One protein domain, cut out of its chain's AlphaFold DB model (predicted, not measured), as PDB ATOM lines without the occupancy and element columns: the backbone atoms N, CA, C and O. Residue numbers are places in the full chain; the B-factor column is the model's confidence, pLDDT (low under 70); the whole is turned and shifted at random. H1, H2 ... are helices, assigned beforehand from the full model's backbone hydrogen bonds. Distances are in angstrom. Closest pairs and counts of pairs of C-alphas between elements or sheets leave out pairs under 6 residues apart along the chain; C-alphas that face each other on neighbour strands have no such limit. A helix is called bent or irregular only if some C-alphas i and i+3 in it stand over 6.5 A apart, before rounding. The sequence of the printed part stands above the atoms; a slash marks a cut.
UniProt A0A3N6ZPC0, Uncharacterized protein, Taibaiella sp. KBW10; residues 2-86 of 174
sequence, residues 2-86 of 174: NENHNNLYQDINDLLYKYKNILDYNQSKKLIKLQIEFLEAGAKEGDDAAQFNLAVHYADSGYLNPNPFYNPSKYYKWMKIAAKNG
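AT A GLANCE: This is residues 2 to 86 of the 174 residues of an uncharacterized protein of Taibaiella sp. KBW10 (UniProt A0A3N6ZPC0). The longest helix, H2, is the spine of a flat zigzag of four helices: H1 folds beside the half of H2 that begins at residue 25, H3 beside its residues 36 to 43, and H4 folds back on the side of H3 away from H2. A tail, residues 2 to 6, runs out before H1, and a long loop, residues 58 to 71, joins H3 to H4. The printed part has 85 residues, with four named helices in the order H1, H2, H3, H4 and no named strand; the class is all helix. The whole is compact, with a radius of gyration of the C-alphas of 13.2 A, and its C-alphas span 40 by 39 by 16 A.

IN THESE COORDINATES: Residues 2 to 7 come before H1, residues 8 to 18, which begins at C-alpha 8 at (33.780, -20.316, -27.055) and is 15.2 A long from first to last C-alpha. After a short link of 6 residues comes H2, residues 25 to 45, 30.6 A long, with C-alpha 25 at (24.636, -30.748, -12.506). A tight link of 2 residues leads to H3, residues 48 to 57, 14.6 A long. H4, residues 72 to 84, is 18.1 A long and ends at C-alpha 84 at (36.533, -38.899, -43.399). No helix is bent or irregular.

HOW THE PARTS SIT: H1 and H2 form a helical hairpin and touch, closest at the C-alphas of Tyr 9 and Gln 35, 5.6 A apart. They run opposite ways at a shallow tilt of 25 degrees. H2 touches H3 with residues 36 to 43 alone; the closest C-alphas, those of Ala 43 and Gln 51, are 4.6 A apart. This second helical hairpin runs opposite ways at a shallow tilt of 29 degrees. H3 and H4 form the third; they touch, with the C-alphas of Ala 55 and Tyr 75 closest at 4.4 A, and run opposite ways at a shallow tilt of 18 degrees. The helix packing is mostly aligned, with these three touching pairs at a shallow tilt. H1 is apart from H3 and from H4, and H2 and H4 are only just apart, closest at 8.2 A. In H1, H3 and H4 every O i to N i+4 pair is within hydrogen-bond range; in H2, 16 of 17 are.

THE WHOLE: The outline is flat. The two C-alphas farthest apart, those of Asn 2 and Ser 73, are 40.1 A apart. The printed part has no cut. The link from H3 to H4, residues 58 to 71, is long, and its C-alphas lie 8 to 15 A from the mean of all C-alphas. Mean pLDDT of the printed part is 88.4, and residues 2 to 6 are under 70.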
ATOM      1  N   ASN A   2      45.736  -7.755 -31.116       32.09
ATOM      2  CA  ASN A   2      44.551  -8.608 -31.253       32.09
ATOM      3  C   ASN A   2      44.533  -9.504 -30.020       32.09
ATOM      4  O   ASN A   2      45.207 -10.531 -29.980       32.09
ATOM      5  N   GLU A   3      43.862  -9.031 -28.976       38.72
ATOM      6  CA  GLU A   3      43.646  -9.795 -27.756       38.72
ATOM      7  C   GLU A   3      42.779 -11.016 -28.075       38.72
ATOM      8  O   GLU A   3      41.655 -10.893 -28.551       38.72
ATOM      9  N   ASN A   4      43.375 -12.192 -27.873       40.59
ATOM     10  CA  ASN A   4      42.786 -13.487 -27.533       40.59
ATOM     11  C   ASN A   4      41.250 -13.528 -27.390       40.59
ATOM     12  O   ASN A   4      40.725 -13.646 -26.285       40.59
ATOM     13  N   HIS A   5      40.520 -13.544 -28.505       39.47
ATOM     14  CA  HIS A   5      39.183 -14.127 -28.514       39.47
ATOM     15  C   HIS A   5      39.348 -15.643 -28.515       39.47
ATOM     16  O   HIS A   5      39.453 -16.289 -29.559       39.47
ATOM     17  N   ASN A   6      39.449 -16.183 -27.306       52.47
ATOM     18  CA  ASN A   6      39.311 -17.599 -27.043       52.47
ATOM     19  C   ASN A   6      38.073 -18.139 -27.775       52.47
ATOM     20  O   ASN A   6      36.998 -17.543 -27.790       52.47
ATOM     21  N   ASN A   7      38.245 -19.280 -28.435       82.38
ATOM     22  CA  ASN A   7      37.147 -20.039 -29.015       82.38
ATOM     23  C   ASN A   7      36.147 -20.380 -27.887       82.38
ATOM     24  O   ASN A   7      36.567 -20.967 -26.892       82.38
ATOM     25  N   LEU A   8      34.851 -20.059 -28.042       85.50
ATOM     26  CA  LEU A   8      33.780 -20.316 -27.055       85.50
ATOM     27  C   LEU A   8      33.821 -21.744 -26.480       85.50
ATOM     28  O   LEU A   8      33.509 -21.967 -25.311       85.50
ATOM     29  N   TYR A   9      34.234 -22.721 -27.290       87.31
ATOM     30  CA  TYR A   9      34.453 -24.091 -26.836       87.31
ATOM     31  C   TYR A   9      35.493 -24.188 -25.705       87.31
ATOM     32  O   TYR A   9      35.246 -24.879 -24.714       87.31
ATOM     33  N   GLN A  10      36.625 -23.488 -25.841       88.56
ATOM     34  CA  GLN A  10      37.694 -23.435 -24.839       88.56
ATOM     35  C   GLN A  10      37.279 -22.640 -23.607       88.56
ATOM     36  O   GLN A  10      37.477 -23.130 -22.502       88.56
ATOM     37  N   ASP A  11      36.607 -21.500 -23.775       91.31
ATOM     38  CA  ASP A  11      36.117 -20.726 -22.627       91.31
ATOM     39  C   ASP A  11      35.176 -21.554 -21.750       91.31
ATOM     40  O   ASP A  11      35.285 -21.561 -20.523       91.31
ATOM     41  N   ILE A  12      34.268 -22.317 -22.365       90.88
ATOM     42  CA  ILE A  12      33.372 -23.182 -21.598       90.88
ATOM     43  C   ILE A  12      34.134 -24.356 -20.963       90.88
ATOM     44  O   ILE A  12      33.825 -24.716 -19.827       90.88
ATOM     45  N   ASN A  13      35.140 -24.934 -21.631       89.88
ATOM     46  CA  ASN A  13      35.991 -25.963 -21.019       89.88
ATOM     47  C   ASN A  13      36.714 -25.425 -19.781       89.88
ATOM     48  O   ASN A  13      36.732 -26.094 -18.747       89.88
ATOM     49  N   ASP A  14      37.257 -24.212 -19.867       92.25
ATOM     50  CA  ASP A  14      37.954 -23.558 -18.765       92.25
ATOM     51  C   ASP A  14      37.005 -23.282 -17.600       92.25
ATOM     52  O   ASP A  14      37.346 -23.555 -16.448       92.25
ATOM     53  N   LEU A  15      35.780 -22.820 -17.876       92.38
ATOM     54  CA  LEU A  15      34.746 -22.646 -16.855       92.38
ATOM     55  C   LEU A  15      34.372 -23.977 -16.190       92.38
ATOM     56  O   LEU A  15      34.352 -24.060 -14.960       92.38
ATOM     57  N   LEU A  16      34.106 -25.020 -16.982       91.38
ATOM     58  CA  LEU A  16      33.772 -26.353 -16.475       91.38
ATOM     59  C   LEU A  16      34.907 -26.917 -15.617       91.38
ATOM     60  O   LEU A  16      34.645 -27.477 -14.557       91.38
ATOM     61  N   TYR A  17      36.161 -26.743 -16.034       91.31
ATOM     62  CA  TYR A  17      37.326 -27.218 -15.294       91.31
ATOM     63  C   TYR A  17      37.552 -26.430 -14.000       91.31
ATOM     64  O   TYR A  17      37.672 -27.022 -12.923       91.31
ATOM     65  N   LYS A  18      37.580 -25.095 -14.090       94.81
ATOM     66  CA  LYS A  18      37.846 -24.185 -12.967       94.81
ATOM     67  C   LYS A  18      36.789 -24.304 -11.875       94.81
ATOM     68  O   LYS A  18      37.125 -24.276 -10.693       94.81
ATOM     69  N   TYR A  19      35.525 -24.463 -12.260       94.19
ATOM     70  CA  TYR A  19      34.393 -24.486 -11.337       94.19
ATOM     71  C   TYR A  19      33.783 -25.881 -11.147       94.19
ATOM     72  O   TYR A  19      32.689 -25.988 -10.598       94.19
ATOM     73  N   LYS A  20      34.489 -26.962 -11.513       90.38
ATOM     74  CA  LYS A  20      33.982 -28.350 -11.437       90.38
ATOM     75  C   LYS A  20      33.438 -28.781 -10.066       90.38
ATOM     76  O   LYS A  20      32.588 -29.656 -10.000       90.38
ATOM     77  N   ASN A  21      33.946 -28.190  -8.981       92.00
ATOM     78  CA  ASN A  21      33.536 -28.503  -7.606       92.00
ATOM     79  C   ASN A  21      32.407 -27.592  -7.089       92.00
ATOM     80  O   ASN A  21      31.918 -27.800  -5.985       92.00
ATOM     81  N   ILE A  22      32.053 -26.547  -7.844       95.38
ATOM     82  CA  ILE A  22      31.070 -25.524  -7.459       95.38
ATOM     83  C   ILE A  22      29.812 -25.647  -8.316       95.38
ATOM     84  O   ILE A  22      28.707 -25.480  -7.807       95.38
ATOM     85  N   LEU A  23      29.977 -25.929  -9.611       93.44
ATOM     86  CA  LEU A  23      28.861 -26.062 -10.533       93.44
ATOM     87  C   LEU A  23      28.017 -27.278 -10.171       93.44
ATOM     88  O   LEU A  23      28.513 -28.405 -10.112       93.44
ATOM     89  N   ASP A  24      26.718 -27.055 -10.012       94.88
ATOM     90  CA  ASP A  24      25.780 -28.161  -9.933       94.88
ATOM     91  C   ASP A  24      25.597 -28.833 -11.309       94.88
ATOM     92  O   ASP A  24      26.049 -28.362 -12.366       94.88
ATOM     93  N   TYR A  25      24.909 -29.974 -11.300       93.69
ATOM     94  CA  TYR A  25      24.636 -30.748 -12.506       93.69
ATOM     95  C   TYR A  25      23.894 -29.935 -13.582       93.69
ATOM     96  O   TYR A  25      24.208 -30.037 -14.769       93.69
ATOM     97  N   ASN A  26      22.922 -29.107 -13.194       94.75
ATOM     98  CA  ASN A  26      22.102 -28.335 -14.127       94.75
ATOM     99  C   ASN A  26      22.873 -27.159 -14.732       94.75
ATOM    100  O   ASN A  26      22.700 -26.859 -15.915       94.75
ATOM    101  N   GLN A  27      23.732 -26.509 -13.952       95.75
ATOM    102  CA  GLN A  27      24.629 -25.458 -14.424       95.75
ATOM    103  C   GLN A  27      25.641 -26.023 -15.427       95.75
ATOM    104  O   GLN A  27      25.747 -25.516 -16.545       95.75
ATOM    105  N   SER A  28      26.291 -27.138 -15.084       94.75
ATOM    106  CA  SER A  28      27.217 -27.839 -15.982       94.75
ATOM    107  C   SER A  28      26.522 -28.291 -17.270       94.75
ATOM    108  O   SER A  28      27.032 -28.093 -18.372       94.75
ATOM    109  N   LYS A  29      25.297 -28.822 -17.161       95.31
ATOM    110  CA  LYS A  29      24.479 -29.226 -18.312       95.31
ATOM    111  C   LYS A  29      24.159 -28.057 -19.248       95.31
ATOM    112  O   LYS A  29      24.181 -28.244 -20.463       95.31
ATOM    113  N   LYS A  30      23.858 -26.866 -18.718       96.06
ATOM    114  CA  LYS A  30      23.611 -25.661 -19.534       96.06
ATOM    115  C   LYS A  30      24.862 -25.240 -20.306       96.06
ATOM    116  O   LYS A  30      24.760 -24.971 -21.497       96.06
ATOM    117  N   LEU A  31      26.024 -25.246 -19.655       95.19
ATOM    118  CA  LEU A  31      27.307 -24.936 -20.292       95.19
ATOM    119  C   LEU A  31      27.641 -25.928 -21.414       95.19
ATOM    120  O   LEU A  31      27.931 -25.523 -22.536       95.19
ATOM    121  N   ILE A  32      27.500 -27.227 -21.152       94.12
ATOM    122  CA  ILE A  32      27.725 -28.267 -22.165       94.12
ATOM    123  C   ILE A  32      26.746 -28.128 -23.338       94.12
ATOM    124  O   ILE A  32      27.126 -28.344 -24.486       94.12
ATOM    125  N   LYS A  33      25.491 -27.731 -23.089       95.56
ATOM    126  CA  LYS A  33      24.527 -27.470 -24.166       95.56
ATOM    127  C   LYS A  33      25.012 -26.352 -25.099       95.56
ATOM    128  O   LYS A  33      24.937 -26.520 -26.312       95.56
ATOM    129  N   LEU A  34      25.556 -25.267 -24.545       94.62
ATOM    130  CA  LEU A  34      26.142 -24.180 -25.335       94.62
ATOM    131  C   LEU A  34      27.355 -24.656 -26.150       94.62
ATOM    132  O   LEU A  34      27.484 -24.285 -27.314       94.62
ATOM    133  N   GLN A  35      28.204 -25.530 -25.591       93.19
ATOM    134  CA  GLN A  35      29.297 -26.149 -26.357       93.19
ATOM    135  C   GLN A  35      28.773 -26.962 -27.538       93.19
ATOM    136  O   GLN A  35      29.297 -26.833 -28.639       93.19
ATOM    137  N   ILE A  36      27.736 -27.779 -27.331       94.81
ATOM    138  CA  ILE A  36      27.134 -28.581 -28.403       94.81
ATOM    139  C   ILE A  36      26.596 -27.675 -29.516       94.81
ATOM    140  O   ILE A  36      26.878 -27.930 -30.682       94.81
ATOM    141  N   GLU A  37      25.866 -26.611 -29.174       93.94
ATOM    142  CA  GLU A  37      25.315 -25.657 -30.148       93.94
ATOM    143  C   GLU A  37      26.419 -24.962 -30.958       93.94
ATOM    144  O   GLU A  37      26.333 -24.878 -32.184       93.94
ATOM    145  N   PHE A  38      27.497 -24.537 -30.295       93.06
ATOM    146  CA  PHE A  38      28.658 -23.944 -30.956       93.06
ATOM    147  C   PHE A  38      29.374 -24.938 -31.883       93.06
ATOM    148  O   PHE A  38      29.657 -24.635 -33.043       93.06
ATOM    149  N   LEU A  39      29.623 -26.157 -31.399       95.00
ATOM    150  CA  LEU A  39      30.271 -27.212 -32.176       95.00
ATOM    151  C   LEU A  39      29.429 -27.641 -33.381       95.00
ATOM    152  O   LEU A  39      29.992 -28.002 -34.411       95.00
ATOM    153  N   GLU A  40      28.098 -27.597 -33.292       94.94
ATOM    154  CA  GLU A  40      27.217 -27.895 -34.423       94.94
ATOM    155  C   GLU A  40      27.396 -26.920 -35.591       94.94
ATOM    156  O   GLU A  40      27.226 -27.340 -36.738       94.94
ATOM    157  N   ALA A  41      27.749 -25.656 -35.335       91.25
ATOM    158  CA  ALA A  41      28.063 -24.693 -36.390       91.25
ATOM    159  C   ALA A  41      29.369 -25.075 -37.108       91.25
ATOM    160  O   ALA A  41      29.337 -25.377 -38.302       91.25
ATOM    161  N   GLY A  42      30.479 -25.201 -36.371       91.56
ATOM    162  CA  GLY A  42      31.773 -25.585 -36.953       91.56
ATOM    163  C   GLY A  42      31.735 -26.958 -37.636       91.56
ATOM    164  O   GLY A  42      32.268 -27.150 -38.729       91.56
ATOM    165  N   ALA A  43      31.001 -27.914 -37.060       93.81
ATOM    166  CA  ALA A  43      30.873 -29.242 -37.643       93.81
ATOM    167  C   ALA A  43      30.142 -29.241 -38.999       93.81
ATOM    168  O   ALA A  43      30.471 -30.065 -39.862       93.81
ATOM    169  N   LYS A  44      29.173 -28.332 -39.199       93.06
ATOM    170  CA  LYS A  44      28.471 -28.129 -40.483       93.06
ATOM    171  C   LYS A  44      29.360 -27.458 -41.531       93.06
ATOM    172  O   LYS A  44      29.209 -27.769 -42.708       93.06
ATOM    173  N   GLU A  45      30.287 -26.606 -41.109       92.19
ATOM    174  CA  GLU A  45      31.271 -25.953 -41.986       92.19
ATOM    175  C   GLU A  45      32.423 -26.880 -42.399       92.19
ATOM    176  O   GLU A  45      33.194 -26.561 -43.300       92.19
ATOM    177  N   GLY A  46      32.505 -28.070 -41.802       88.25
ATOM    178  CA  GLY A  46      33.466 -29.097 -42.190       88.25
ATOM    179  C   GLY A  46      34.684 -29.208 -41.277       88.25
ATOM    180  O   GLY A  46      35.510 -30.085 -41.539       88.25
ATOM    181  N   ASP A  47      34.764 -28.403 -40.212       92.69
ATOM    182  CA  ASP A  47      35.824 -28.476 -39.203       92.69
ATOM    183  C   ASP A  47      35.830 -29.870 -38.555       92.69
ATOM    184  O   ASP A  47      34.873 -30.299 -37.898       92.69
ATOM    185  N   ASP A  48      36.914 -30.609 -38.778       90.06
ATOM    186  CA  ASP A  48      37.055 -31.994 -38.356       90.06
ATOM    187  C   ASP A  48      37.252 -32.121 -36.835       90.06
ATOM    188  O   ASP A  48      36.804 -33.106 -36.236       90.06
ATOM    189  N   ALA A  49      37.848 -31.111 -36.191       91.44
ATOM    190  CA  ALA A  49      37.968 -31.027 -34.741       91.44
ATOM    191  C   ALA A  49      36.606 -30.731 -34.101       91.44
ATOM    192  O   ALA A  49      36.240 -31.383 -33.119       91.44
ATOM    193  N   ALA A  50      35.811 -29.830 -34.687       94.12
ATOM    194  CA  ALA A  50      34.446 -29.572 -34.238       94.12
ATOM    195  C   ALA A  50      33.561 -30.820 -34.379       94.12
ATOM    196  O   ALA A  50      32.843 -31.182 -33.447       94.12
ATOM    197  N   GLN A  51      33.659 -31.541 -35.503       95.69
ATOM    198  CA  GLN A  51      32.952 -32.811 -35.709       95.69
ATOM    199  C   GLN A  51      33.360 -33.873 -34.681       95.69
ATOM    200  O   GLN A  51      32.498 -34.580 -34.154       95.69
ATOM    201  N   PHE A  52      34.657 -33.993 -34.387       94.44
ATOM    202  CA  PHE A  52      35.158 -34.920 -33.375       94.44
ATOM    203  C   PHE A  52      34.635 -34.566 -31.977       94.44
ATOM    204  O   PHE A  52      34.035 -35.416 -31.318       94.44
ATOM    205  N   ASN A  53      34.794 -33.316 -31.542       94.38
ATOM    206  CA  ASN A  53      34.358 -32.866 -30.219       94.38
ATOM    207  C   ASN A  53      32.836 -32.981 -30.057       94.38
ATOM    208  O   ASN A  53      32.350 -33.436 -29.021       94.38
ATOM    209  N   LEU A  54      32.074 -32.674 -31.112       95.56
ATOM    210  CA  LEU A  54      30.628 -32.873 -31.132       95.56
ATOM    211  C   LEU A  54      30.261 -34.350 -30.949       95.56
ATOM    212  O   LEU A  54      29.338 -34.668 -30.202       95.56
ATOM    213  N   ALA A  55      30.990 -35.264 -31.596       95.00
ATOM    214  CA  ALA A  55      30.785 -36.696 -31.410       95.00
ATOM    215  C   ALA A  55      31.021 -37.121 -29.952       95.00
ATOM    216  O   ALA A  55      30.228 -37.896 -29.423       95.00
ATOM    217  N   VAL A  56      32.060 -36.594 -29.293       93.00
ATOM    218  CA  VAL A  56      32.401 -36.916 -27.894       93.00
ATOM    219  C   VAL A  56      31.281 -36.529 -26.923       93.00
ATOM    220  O   VAL A  56      30.967 -37.314 -26.033       93.00
ATOM    221  N   HIS A  57      30.588 -35.403 -27.126       94.75
ATOM    222  CA  HIS A  57      29.428 -35.046 -26.292       94.75
ATOM    223  C   HIS A  57      28.279 -36.068 -26.361       94.75
ATOM    224  O   HIS A  57      27.506 -36.193 -25.408       94.75
ATOM    225  N   TYR A  58      28.181 -36.818 -27.462       94.50
ATOM    226  CA  TYR A  58      27.173 -37.859 -27.672       94.50
ATOM    227  C   TYR A  58      27.616 -39.260 -27.197       94.50
ATOM    228  O   TYR A  58      26.841 -40.208 -27.345       94.50
ATOM    229  N   ALA A  59      28.831 -39.417 -26.654       90.06
ATOM    230  CA  ALA A  59      29.333 -40.684 -26.110       90.06
ATOM    231  C   ALA A  59      28.664 -41.052 -24.774       90.06
ATOM    232  O   ALA A  59      28.125 -40.185 -24.087       90.06
ATOM    233  N   ASP A  60      28.680 -42.335 -24.405       83.81
ATOM    234  CA  ASP A  60      28.122 -42.802 -23.124       83.81
ATOM    235  C   ASP A  60      28.934 -42.243 -21.943       83.81
ATOM    236  O   ASP A  60      28.404 -41.615 -21.026       83.81
ATOM    237  N   SER A  61      30.261 -42.343 -22.054       77.12
ATOM    238  CA  SER A  61      31.219 -41.640 -21.207       77.12
ATOM    239  C   SER A  61      31.357 -40.181 -21.660       77.12
ATOM    240  O   SER A  61      32.133 -39.844 -22.551       77.12
ATOM    241  N   GLY A  62      30.542 -39.309 -21.066       70.38
ATOM    242  CA  GLY A  62      30.526 -37.873 -21.353       70.38
ATOM    243  C   GLY A  62      31.125 -37.004 -20.244       70.38
ATOM    244  O   GLY A  62      31.654 -37.482 -19.245       70.38
ATOM    245  N   TYR A  63      30.970 -35.688 -20.409       77.19
ATOM    246  CA  TYR A  63      31.370 -34.656 -19.439       77.19
ATOM    247  C   TYR A  63      30.523 -34.651 -18.151       77.19
ATOM    248  O   TYR A  63      30.876 -33.991 -17.178       77.19
ATOM    249  N   LEU A  64      29.401 -35.376 -18.145       88.31
ATOM    250  CA  LEU A  64      28.503 -35.560 -17.007       88.31
ATOM    251  C   LEU A  64      28.180 -37.041 -16.835       88.31
ATOM    252  O   LEU A  64      28.126 -37.779 -17.819       88.31
ATOM    253  N   ASN A  65      27.897 -37.446 -15.598       88.38
ATOM    254  CA  ASN A  65      27.436 -38.790 -15.270       88.38
ATOM    255  C   ASN A  65      26.150 -38.721 -14.417       88.38
ATOM    256  O   ASN A  65      26.219 -38.218 -13.294       88.38
ATOM    257  N   PRO A  66      24.988 -39.184 -14.923       90.31
ATOM    258  CA  PRO A  66      24.769 -39.704 -16.277       90.31
ATOM    259  C   PRO A  66      24.876 -38.601 -17.343       90.31
ATOM    260  O   PRO A  66      24.518 -37.447 -17.077       90.31
ATOM    261  N   ASN A  67      25.334 -38.951 -18.554       92.56
ATOM    262  CA  ASN A  67      25.408 -38.011 -19.675       92.56
ATOM    263  C   ASN A  67      23.998 -37.760 -20.244       92.56
ATOM    264  O   ASN A  67      23.437 -38.645 -20.895       92.56
ATOM    265  N   PRO A  68      23.421 -36.554 -20.082       93.62
ATOM    266  CA  PRO A  68      22.071 -36.278 -20.566       93.62
ATOM    267  C   PRO A  68      22.003 -36.125 -22.093       93.62
ATOM    268  O   PRO A  68      20.911 -36.000 -22.643       93.62
ATOM    269  N   PHE A  69      23.153 -36.097 -22.772       95.25
ATOM    270  CA  PHE A  69      23.263 -35.948 -24.218       95.25
ATOM    271  C   PHE A  69      23.643 -37.251 -24.924       95.25
ATOM    272  O   PHE A  69      23.798 -37.226 -26.139       95.25
ATOM    273  N   TYR A  70      23.779 -38.381 -24.222       93.19
ATOM    274  CA  TYR A  70      24.161 -39.649 -24.844       93.19
ATOM    275  C   TYR A  70      23.280 -39.984 -26.060       93.19
ATOM    276  O   TYR A  70      22.050 -40.024 -25.986       93.19
ATOM    277  N   ASN A  71      23.918 -40.210 -27.210       92.88
ATOM    278  CA  ASN A  71      23.238 -40.606 -28.433       92.88
ATOM    279  C   ASN A  71      24.197 -41.387 -29.351       92.88
ATOM    280  O   ASN A  71      24.940 -40.782 -30.133       92.88
ATOM    281  N   PRO A  72      24.153 -42.731 -29.350       87.56
ATOM    282  CA  PRO A  72      25.119 -43.549 -30.083       87.56
ATOM    283  C   PRO A  72      25.028 -43.368 -31.607       87.56
ATOM    284  O   PRO A  72      26.019 -43.533 -32.320       87.56
ATOM    285  N   SER A  73      23.853 -42.996 -32.128       90.62
ATOM    286  CA  SER A  73      23.660 -42.709 -33.554       90.62
ATOM    287  C   SER A  73      24.330 -41.398 -33.965       90.62
ATOM    288  O   SER A  73      25.010 -41.356 -34.993       90.62
ATOM    289  N   LYS A  74      24.185 -40.335 -33.160       94.25
ATOM    290  CA  LYS A  74      24.864 -39.054 -33.402       94.25
ATOM    291  C   LYS A  74      26.373 -39.164 -33.184       94.25
ATOM    292  O   LYS A  74      27.113 -38.666 -34.030       94.25
ATOM    293  N   TYR A  75      26.814 -39.873 -32.142       93.12
ATOM    294  CA  TYR A  75      28.224 -40.215 -31.926       93.12
ATOM    295  C   TYR A  75      28.824 -40.836 -33.189       93.12
ATOM    296  O   TYR A  75      29.757 -40.295 -33.778       93.12
ATOM    297  N   TYR A  76      28.227 -41.930 -33.676       89.69
ATOM    298  CA  TYR A  76      28.741 -42.644 -34.842       89.69
ATOM    299  C   TYR A  76      28.731 -41.780 -36.108       89.69
ATOM    300  O   TYR A  76      29.692 -41.802 -36.879       89.69
ATOM    301  N   LYS A  77      27.661 -41.001 -36.329       93.56
ATOM    302  CA  LYS A  77      27.549 -40.094 -37.478       93.56
ATOM    303  C   LYS A  77      28.706 -39.097 -37.502       93.56
ATOM    304  O   LYS A  77      29.405 -39.020 -38.508       93.56
ATOM    305  N   TRP A  78      28.904 -38.349 -36.420       96.12
ATOM    306  CA  TRP A  78      29.905 -37.286 -36.377       96.12
ATOM    307  C   TRP A  78      31.329 -37.830 -36.359       96.12
ATOM    308  O   TRP A  78      32.163 -37.341 -37.115       96.12
ATOM    309  N   MET A  79      31.576 -38.927 -35.637       93.25
ATOM    310  CA  MET A  79      32.881 -39.591 -35.644       93.25
ATOM    311  C   MET A  79      33.254 -40.075 -37.055       93.25
ATOM    312  O   MET A  79      34.396 -39.934 -37.485       93.25
ATOM    313  N   LYS A  80      32.281 -40.587 -37.826       89.94
ATOM    314  CA  LYS A  80      32.482 -40.986 -39.229       89.94
ATOM    315  C   LYS A  80      32.816 -39.813 -40.143       89.94
ATOM    316  O   LYS A  80      33.652 -39.978 -41.029       89.94
ATOM    317  N   ILE A  81      32.163 -38.667 -39.965       92.38
ATOM    318  CA  ILE A  81      32.438 -37.471 -40.771       92.38
ATOM    319  C   ILE A  81      33.835 -36.931 -40.425       92.38
ATOM    320  O   ILE A  81      34.653 -36.806 -41.331       92.38
ATOM    321  N   ALA A  82      34.150 -36.773 -39.136       92.62
ATOM    322  CA  ALA A  82      35.468 -36.344 -38.665       92.62
ATOM    323  C   ALA A  82      36.588 -37.247 -39.207       92.62
ATOM    324  O   ALA A  82      37.571 -36.773 -39.772       92.62
ATOM    325  N   ALA A  83      36.406 -38.570 -39.137       86.56
ATOM    326  CA  ALA A  83      37.368 -39.528 -39.676       86.56
ATOM    327  C   ALA A  83      37.556 -39.400 -41.198       86.56
ATOM    328  O   ALA A  83      38.680 -39.513 -41.692       86.56
ATOM    329  N   LYS A  84      36.472 -39.145 -41.949       84.75
ATOM    330  CA  LYS A  84      36.533 -38.899 -43.399       84.75
ATOM    331  C   LYS A  84      37.314 -37.618 -43.709       84.75
ATOM    332  O   LYS A  84      38.093 -37.622 -44.659       84.75
ATOM    333  N   ASN A  85      37.151 -36.584 -42.889       83.75
ATOM    334  CA  ASN A  85      37.860 -35.311 -43.022       83.75
ATOM    335  C   ASN A  85      39.312 -35.369 -42.514       83.75
ATOM    336  O   ASN A  85      40.053 -34.406 -42.651       83.75
ATOM    337  N   GLY A  86      39.757 -36.524 -42.012       78.94
ATOM    338  CA  GLY A  86      41.144 -36.749 -41.618       78.94
ATOM    339  C   GLY A  86      41.412 -36.595 -40.128       78.94
ATOM    340  O   GLY A  86      42.558 -36.802 -39.734       78.94
TER     341      GLY A  86